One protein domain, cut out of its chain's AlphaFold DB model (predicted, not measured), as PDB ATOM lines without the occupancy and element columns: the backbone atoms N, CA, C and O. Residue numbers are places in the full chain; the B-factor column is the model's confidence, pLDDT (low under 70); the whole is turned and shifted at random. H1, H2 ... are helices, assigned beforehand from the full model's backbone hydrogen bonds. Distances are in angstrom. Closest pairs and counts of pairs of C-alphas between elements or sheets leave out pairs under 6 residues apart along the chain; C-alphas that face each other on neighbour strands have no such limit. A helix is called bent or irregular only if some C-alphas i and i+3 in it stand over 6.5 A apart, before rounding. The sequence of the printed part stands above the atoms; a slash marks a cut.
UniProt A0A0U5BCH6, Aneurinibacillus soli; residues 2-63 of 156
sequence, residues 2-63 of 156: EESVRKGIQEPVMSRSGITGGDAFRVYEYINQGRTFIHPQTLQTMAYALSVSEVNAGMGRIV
ATOM      1  N   GLU A   2     141.827 167.674 137.510       97.00
ATOM      2  CA  GLU A   2     141.644 168.134 136.121       97.00
ATOM      3  C   GLU A   2     142.357 169.459 135.827       97.00
ATOM      4  O   GLU A   2     143.111 169.547 134.868       97.00
ATOM      5  N   GLU A   3     142.202 170.470 136.681       97.56
ATOM      6  CA  GLU A   3     142.831 171.784 136.472       97.56
ATOM      7  C   GLU A   3     144.358 171.704 136.300       97.56
ATOM      8  O   GLU A   3     144.903 172.284 135.367       97.56
ATOM      9  N   SER A   4     145.053 170.925 137.137       97.19
ATOM     10  CA  SER A   4     146.505 170.726 137.021       97.19
ATOM     11  C   SER A   4     146.904 169.945 135.766       97.19
ATOM     12  O   SER A   4     148.013 170.124 135.276       97.19
ATOM     13  N   VAL A   5     146.020 169.095 135.234       98.00
ATOM     14  CA  VAL A   5     146.222 168.410 133.944       98.00
ATOM     15  C   VAL A   5     146.024 169.373 132.771       98.00
ATOM     16  O   VAL A   5     146.741 169.292 131.780       98.00
ATOM     17  N   ARG A   6     145.059 170.295 132.870       97.56
ATOM     18  CA  ARG A   6     144.753 171.261 131.805       97.56
ATOM     19  C   ARG A   6     145.744 172.412 131.722       97.56
ATOM     20  O   ARG A   6     145.983 172.910 130.631       97.56
ATOM     21  N   LYS A   7     146.310 172.840 132.850       97.62
ATOM     22  CA  LYS A   7     147.128 174.054 132.904       97.62
ATOM     23  C   LYS A   7     148.345 174.001 131.971       97.62
ATOM     24  O   LYS A   7     148.469 174.843 131.092       97.62
ATOM     25  N   GLY A   8     149.190 172.982 132.109       95.06
ATOM     26  CA  GLY A   8     150.437 172.839 131.350       95.06
ATOM     27  C   GLY A   8     150.262 172.488 129.872       95.06
ATOM     28  O   GLY A   8     151.217 172.607 129.116       95.06
ATOM     29  N   ILE A   9     149.066 172.075 129.437       97.06
ATOM     30  CA  ILE A   9     148.759 171.882 128.007       97.06
ATOM     31  C   ILE A   9     148.158 173.136 127.351       97.06
ATOM     32  O   ILE A   9     148.120 173.211 126.127       97.06
ATOM     33  N   GLN A  10     147.670 174.102 128.137       97.00
ATOM     34  CA  GLN A  10     147.103 175.364 127.643       97.00
ATOM     35  C   GLN A  10     148.153 176.474 127.586       97.00
ATOM     36  O   GLN A  10     148.161 177.269 126.650       97.00
ATOM     37  N   GLU A  11     149.041 176.514 128.576       96.06
ATOM     38  CA  GLU A  11     150.141 177.468 128.658       96.06
ATOM     39  C   GLU A  11     151.400 176.786 129.223       96.06
ATOM     40  O   GLU A  11     151.288 175.867 130.040       96.06
ATOM     41  N   PRO A  12     152.613 177.215 128.828       96.88
ATOM     42  CA  PRO A  12     153.841 176.701 129.421       96.88
ATOM     43  C   PRO A  12     153.900 176.971 130.930       96.88
ATOM     44  O   PRO A  12     153.800 178.118 131.367       96.88
ATOM     45  N   VAL A  13     154.136 175.928 131.729       97.38
ATOM     46  CA  VAL A  13     154.351 176.051 133.177       97.38
ATOM     47  C   VAL A  13     155.820 175.807 133.490       97.38
ATOM     48  O   VAL A  13     156.350 174.730 133.234       97.38
ATOM     49  N   MET A  14     156.477 176.813 134.063       96.81
ATOM     50  CA  MET A  14     157.887 176.740 134.445       96.81
ATOM     51  C   MET A  14     158.042 176.389 135.923       96.81
ATOM     52  O   MET A  14     157.259 176.828 136.770       96.81
ATOM     53  N   SER A  15     159.092 175.636 136.247       94.62
ATOM     54  CA  SER A  15     159.483 175.409 137.634       94.62
ATOM     55  C   SER A  15     159.991 176.691 138.290       94.62
ATOM     56  O   SER A  15     160.425 177.633 137.625       94.62
ATOM     57  N   ARG A  16     159.992 176.722 139.628       91.38
ATOM     58  CA  ARG A  16     160.440 177.900 140.389       91.38
ATOM     59  C   ARG A  16     161.894 178.302 140.104       91.38
ATOM     60  O   ARG A  16     162.230 179.475 140.229       91.38
ATOM     61  N   SER A  17     162.754 177.347 139.744       91.88
ATOM     62  CA  SER A  17     164.146 177.619 139.364       91.88
ATOM     63  C   SER A  17     164.298 178.112 137.922       91.88
ATOM     64  O   SER A  17     165.360 178.613 137.571       91.88
ATOM     65  N   GLY A  18     163.273 177.942 137.080       91.56
ATOM     66  CA  GLY A  18     163.324 178.235 135.647       91.56
ATOM     67  C   GLY A  18     164.125 177.225 134.814       91.56
ATOM     68  O   GLY A  18     164.274 177.426 133.614       91.56
ATOM     69  N   ILE A  19     164.636 176.146 135.421       91.94
ATOM     70  CA  ILE A  19     165.486 175.150 134.739       91.94
ATOM     71  C   ILE A  19     164.648 174.144 133.935       91.94
ATOM     72  O   ILE A  19     165.116 173.593 132.944       91.94
ATOM     73  N   THR A  20     163.410 173.895 134.361       91.75
ATOM     74  CA  THR A  20     162.523 172.871 133.788       91.75
ATOM     75  C   THR A  20     161.120 173.424 133.555       91.75
ATOM     76  O   THR A  20     160.707 174.360 134.244       91.75
ATOM     77  N   GLY A  21     160.383 172.830 132.614       94.44
ATOM     78  CA  GLY A  21     158.980 173.151 132.345       94.44
ATOM     79  C   GLY A  21     158.677 173.545 130.898       94.44
ATOM     80  O   GLY A  21     159.578 173.781 130.084       94.44
ATOM     81  N   GLY A  22     157.381 173.606 130.588       97.00
ATOM     82  CA  GLY A  22     156.851 173.884 129.253       97.00
ATOM     83  C   GLY A  22     156.891 172.692 128.291       97.00
ATOM     84  O   GLY A  22     156.523 172.840 127.125       97.00
ATOM     85  N   ASP A  23     157.312 171.515 128.744       97.75
ATOM     86  CA  ASP A  23     157.381 170.307 127.930       97.75
ATOM     87  C   ASP A  23     155.993 169.712 127.707       97.75
ATOM     88  O   ASP A  23     155.707 169.252 126.602       97.75
ATOM     89  N   ALA A  24     155.093 169.804 128.691       97.94
ATOM     90  CA  ALA A  24     153.686 169.444 128.513       97.94
ATOM     91  C   ALA A  24     153.054 170.197 127.329       97.94
ATOM     92  O   ALA A  24     152.455 169.580 126.444       97.94
ATOM     93  N   PHE A  25     153.272 171.513 127.272       98.12
ATOM     94  CA  PHE A  25     152.785 172.380 126.202       98.12
ATOM     95  C   PHE A  25     153.420 172.016 124.854       98.12
ATOM     96  O   PHE A  25     152.716 171.822 123.866       98.12
ATOM     97  N   ARG A  26     154.749 171.841 124.811       97.50
ATOM     98  CA  ARG A  26     155.475 171.456 123.585       97.50
ATOM     99  C   ARG A  26     155.013 170.112 123.028       97.50
ATOM    100  O   ARG A  26     154.872 169.976 121.815       97.50
ATOM    101  N   VAL A  27     154.792 169.121 123.892       97.38
ATOM    102  CA  VAL A  27     154.291 167.802 123.486       97.38
ATOM    103  C   VAL A  27     152.872 167.926 122.943       97.38
ATOM    104  O   VAL A  27     152.578 167.346 121.901       97.38
ATOM    105  N   TYR A  28     152.009 168.701 123.600       96.75
ATOM    106  CA  TYR A  28     150.641 168.913 123.136       96.75
ATOM    107  C   TYR A  28     150.600 169.607 121.763       96.75
ATOM    108  O   TYR A  28     149.912 169.152 120.852       96.75
ATOM    109  N   GLU A  29     151.438 170.623 121.557       96.62
ATOM    110  CA  GLU A  29     151.608 171.279 120.256       96.62
ATOM    111  C   GLU A  29     152.194 170.346 119.191       96.62
ATOM    112  O   GLU A  29     151.803 170.398 118.024       96.62
ATOM    113  N   TYR A  30     153.109 169.453 119.570       96.62
ATOM    114  CA  TYR A  30     153.655 168.453 118.655       96.62
ATOM    115  C   TYR A  30     152.579 167.474 118.156       96.62
ATOM    116  O   TYR A  30     152.593 167.114 116.977       96.62
ATOM    117  N   ILE A  31     151.612 167.104 119.005       96.50
ATOM    118  CA  ILE A  31     150.445 166.298 118.609       96.50
ATOM    119  C   ILE A  31     149.613 167.031 117.551       96.50
ATOM    120  O   ILE A  31     149.278 166.441 116.522       96.50
ATOM    121  N   ASN A  32     149.349 168.325 117.755       93.88
ATOM    122  CA  ASN A  32     148.540 169.148 116.847       93.88
ATOM    123  C   ASN A  32     149.161 169.303 115.447       93.88
ATOM    124  O   ASN A  32     148.452 169.552 114.475       93.88
ATOM    125  N   GLN A  33     150.475 169.105 115.314       94.88
ATOM    126  CA  GLN A  33     151.166 169.136 114.020       94.88
ATOM    127  C   GLN A  33     150.944 167.870 113.175       94.88
ATOM    128  O   GLN A  33     151.367 167.837 112.021       94.88
ATOM    129  N   GLY A  34     150.347 166.809 113.731       92.69
ATOM    130  CA  GLY A  34     149.981 165.593 112.991       92.69
ATOM    131  C   GLY A  34     151.157 164.756 112.470       92.69
ATOM    132  O   GLY A  34     150.959 163.860 111.655       92.69
ATOM    133  N   ARG A  35     152.386 165.032 112.926       92.75
ATOM    134  CA  ARG A  35     153.635 164.388 112.469       92.75
ATOM    135  C   ARG A  35     154.365 163.648 113.593       92.75
ATOM    136  O   ARG A  35     155.595 163.680 113.686       92.75
ATOM    137  N   THR A  36     153.597 163.043 114.495       95.81
ATOM    138  CA  THR A  36     154.127 162.359 115.674       95.81
ATOM    139  C   THR A  36     154.661 160.969 115.336       95.81
ATOM    140  O   THR A  36     154.011 160.201 114.634       95.81
ATOM    141  N   PHE A  37     155.839 160.612 115.858       93.81
ATOM    142  CA  PHE A  37     156.369 159.242 115.741       93.81
ATOM    143  C   PHE A  37     155.642 158.243 116.650       93.81
ATOM    144  O   PHE A  37     155.577 157.053 116.355       93.81
ATOM    145  N   ILE A  38     155.117 158.733 117.774       95.56
ATOM    146  CA  ILE A  38     154.335 157.967 118.743       95.56
ATOM    147  C   ILE A  38     152.856 158.287 118.518       95.56
ATOM    148  O   ILE A  38     152.502 159.396 118.110       95.56
ATOM    149  N   HIS A  39     151.992 157.313 118.793       95.25
ATOM    150  CA  HIS A  39     150.551 157.466 118.669       95.25
ATOM    151  C   HIS A  39     150.042 158.689 119.475       95.25
ATOM    152  O   HIS A  39     150.397 158.813 120.656       95.25
ATOM    153  N   PRO A  40     149.206 159.573 118.890       95.31
ATOM    154  CA  PRO A  40     148.746 160.814 119.526       95.31
ATOM    155  C   PRO A  40     148.164 160.625 120.928       95.31
ATOM    156  O   PRO A  40     148.483 161.375 121.842       95.31
ATOM    157  N   GLN A  41     147.375 159.570 121.122       94.50
ATOM    158  CA  GLN A  41     146.764 159.209 122.401       94.50
ATOM    159  C   GLN A  41     147.809 158.973 123.502       94.50
ATOM    160  O   GLN A  41     147.643 159.444 124.621       94.50
ATOM    161  N   THR A  42     148.903 158.269 123.193       95.56
ATOM    162  CA  THR A  42     149.984 158.017 124.156       95.56
ATOM    163  C   THR A  42     150.684 159.318 124.536       95.56
ATOM    164  O   THR A  42     150.956 159.559 125.711       95.56
ATOM    165  N   LEU A  43     150.933 160.181 123.548       97.12
ATOM    166  CA  LEU A  43     151.526 161.497 123.777       97.12
ATOM    167  C   LEU A  43     150.594 162.418 124.568       97.12
ATOM    168  O   LEU A  43     151.072 163.179 125.400       97.12
ATOM    169  N   GLN A  44     149.280 162.325 124.363       97.44
ATOM    170  CA  GLN A  44     148.283 163.098 125.100       97.44
ATOM    171  C   GLN A  44     148.288 162.725 126.586       97.44
ATOM    172  O   GLN A  44     148.404 163.608 127.434       97.44
ATOM    173  N   THR A  45     148.256 161.430 126.916       97.19
ATOM    174  CA  THR A  45     148.371 160.964 128.309       97.19
ATOM    175  C   THR A  45     149.697 161.392 128.938       97.19
ATOM    176  O   THR A  45     149.731 161.818 130.094       97.19
ATOM    177  N   MET A  46     150.795 161.337 128.174       97.56
ATOM    178  CA  MET A  46     152.107 161.813 128.623       97.56
ATOM    179  C   MET A  46     152.104 163.325 128.890       97.56
ATOM    180  O   MET A  46     152.580 163.749 129.940       97.56
ATOM    181  N   ALA A  47     151.537 164.136 127.993       98.12
ATOM    182  CA  ALA A  47     151.411 165.582 128.169       98.12
ATOM    183  C   ALA A  47     150.589 165.928 129.418       98.12
ATOM    184  O   ALA A  47     150.936 166.849 130.153       98.12
ATOM    185  N   TYR A  48     149.542 165.153 129.713       98.44
ATOM    186  CA  TYR A  48     148.731 165.339 130.919       98.44
ATOM    187  C   TYR A  48     149.525 165.052 132.195       98.44
ATOM    188  O   TYR A  48     149.444 165.821 133.155       98.44
ATOM    189  N   ALA A  49     150.330 163.989 132.202       98.00
ATOM    190  CA  ALA A  49     151.207 163.677 133.325       98.00
ATOM    191  C   ALA A  49     152.320 164.725 133.503       98.00
ATOM    192  O   ALA A  49     152.581 165.158 134.628       98.00
ATOM    193  N   LEU A  50     152.934 165.175 132.402       97.94
ATOM    194  CA  LEU A  50     153.920 166.257 132.409       97.94
ATOM    195  C   LEU A  50     153.316 167.548 132.959       97.94
ATOM    196  O   LEU A  50     153.920 168.158 133.832       97.94
ATOM    197  N   SER A  51     152.102 167.912 132.536       98.38
ATOM    198  CA  SER A  51     151.420 169.124 133.002       98.38
ATOM    199  C   SER A  51     151.334 169.164 134.525       98.38
ATOM    200  O   SER A  51     151.700 170.153 135.150       98.38
ATOM    201  N   VAL A  52     150.902 168.072 135.155       98.19
ATOM    202  CA  VAL A  52     150.787 168.022 136.619       98.19
ATOM    203  C   VAL A  52     152.159 168.068 137.295       98.19
ATOM    204  O   VAL A  52     152.310 168.760 138.301       98.19
ATOM    205  N   SER A  53     153.159 167.378 136.744       96.44
ATOM    206  CA  SER A  53     154.537 167.419 137.252       96.44
ATOM    207  C   SER A  53     155.139 168.824 137.168       96.44
ATOM    208  O   SER A  53     155.801 169.269 138.106       96.44
ATOM    209  N   GLU A  54     154.865 169.559 136.092       97.69
ATOM    210  CA  GLU A  54     155.293 170.947 135.911       97.69
ATOM    211  C   GLU A  54     154.553 171.898 136.852       97.69
ATOM    212  O   GLU A  54     155.183 172.746 137.477       97.69
ATOM    213  N   VAL A  55     153.239 171.720 137.039       97.88
ATOM    214  CA  VAL A  55     152.469 172.477 138.041       97.88
ATOM    215  C   VAL A  55     153.023 172.236 139.442       97.88
ATOM    216  O   VAL A  55     153.179 173.195 140.194       97.88
ATOM    217  N   ASN A  56     153.380 170.997 139.786       96.88
ATOM    218  CA  ASN A  56     154.039 170.682 141.051       96.88
ATOM    219  C   ASN A  56     155.406 171.384 141.169       96.88
ATOM    220  O   ASN A  56     155.676 172.053 142.164       96.88
ATOM    221  N   ALA A  57     156.248 171.310 140.134       95.44
ATOM    222  CA  ALA A  57     157.560 171.967 140.110       95.44
ATOM    223  C   ALA A  57     157.470 173.508 140.146       95.44
ATOM    224  O   ALA A  57     158.376 174.187 140.642       95.44
ATOM    225  N   GLY A  58     156.373 174.068 139.637       96.12
ATOM    226  CA  GLY A  58     156.005 175.480 139.729       96.12
ATOM    227  C   GLY A  58     155.358 175.874 141.062       96.12
ATOM    228  O   GLY A  58     154.906 177.009 141.194       96.12
ATOM    229  N   MET A  59     155.302 174.968 142.050       95.44
ATOM    230  CA  MET A  59     154.650 175.164 143.357       95.44
ATOM    231  C   MET A  59     153.148 175.489 143.257       95.44
ATOM    232  O   MET A  59     152.582 176.165 144.116       95.44
ATOM    233  N   GLY A  60     152.496 175.028 142.190       95.31
ATOM    234  CA  GLY A  60     151.057 175.136 141.992       95.31
ATOM    235  C   GLY A  60     150.267 174.070 142.752       95.31
ATOM    236  O   GLY A  60     150.809 173.206 143.441       95.31
ATOM    237  N   ARG A  61     148.939 174.118 142.616       96.88
ATOM    238  CA  ARG A  61     148.036 173.181 143.293       96.88
ATOM    239  C   ARG A  61     147.961 171.846 142.552       96.88
ATOM    240  O   ARG A  61     147.483 171.793 141.421       96.88
ATOM    241  N   ILE A  62     148.334 170.770 143.237       96.94
ATOM    242  CA  ILE A  62     148.252 169.386 142.749       96.94
ATOM    243  C   ILE A  62     147.586 168.466 143.779       96.94
ATOM    244  O   ILE A  62     147.311 168.872 144.908       96.94
ATOM    245  N   VAL A  63     147.318 167.222 143.379       96.00
ATOM    246  CA  VAL A  63     146.860 166.144 144.266       96.00
ATOM    247  C   VAL A  63     147.957 165.085 144.303       96.00
ATOM    248  O   VAL A  63     148.364 164.612 143.248       96.00
TER     249      VAL A  63
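What this domain is: This is residues 2 to 63 of the 156 residues of a protein of Aneurinibacillus soli (UniProt A0A0U5BCH6). A helical hairpin, H2 and H3 side by side, with the short helix H1 packed crosswise on it, near the start of H2 and on residues 47 to 55 of H3. A long loop, residues 11 to 22, leads from H1 to H2. The printed part has 62 residues with three named helices, H1, H2, H3, and no named strand; its class is all helix. It is compact, with a radius of gyration of the C-alphas of 11.2 A and spans of 32 by 23 by 15 A.

Where its parts are: H1, residues 2 to 10, begins at C-alpha 2 (141.644, 168.134, 136.121) and is only just irregular: C-alphas 5 and 8 are 6.6 A apart. H2 is residues 23 to 32, 14.2 A long. H3, residues 40 to 57, is 25.0 A long and ends at C-alpha 57 (157.560, 171.967, 140.110).

How they stand to each other: H1 touches H3, about perpendicular at 77 degrees; their closest C-alphas, of Gly 8 and Ser 51, are 4.2 A apart. H1 touches H2, only just about perpendicular at 71 degrees, closest at the C-alphas of Ile 9 and Phe 25, 4.4 A. H2 and H3 touch as a helical hairpin, a shallow tilt of 22 degrees, opposite ways, closest at the C-alphas of Ala 24 and Ala 47, 4.5 A. Every O i to N i+4 pair is within hydrogen-bond range in H2 and H3, and 3 of 5 in H1.

The domain as a whole: The two C-alphas farthest apart, of Arg 35 and Met 59, are 32.7 A apart. The link from H1 to H2 is long, that from H2 to H3 short. The printed part has no cut, and no printed residue is under 70 in pLDDT.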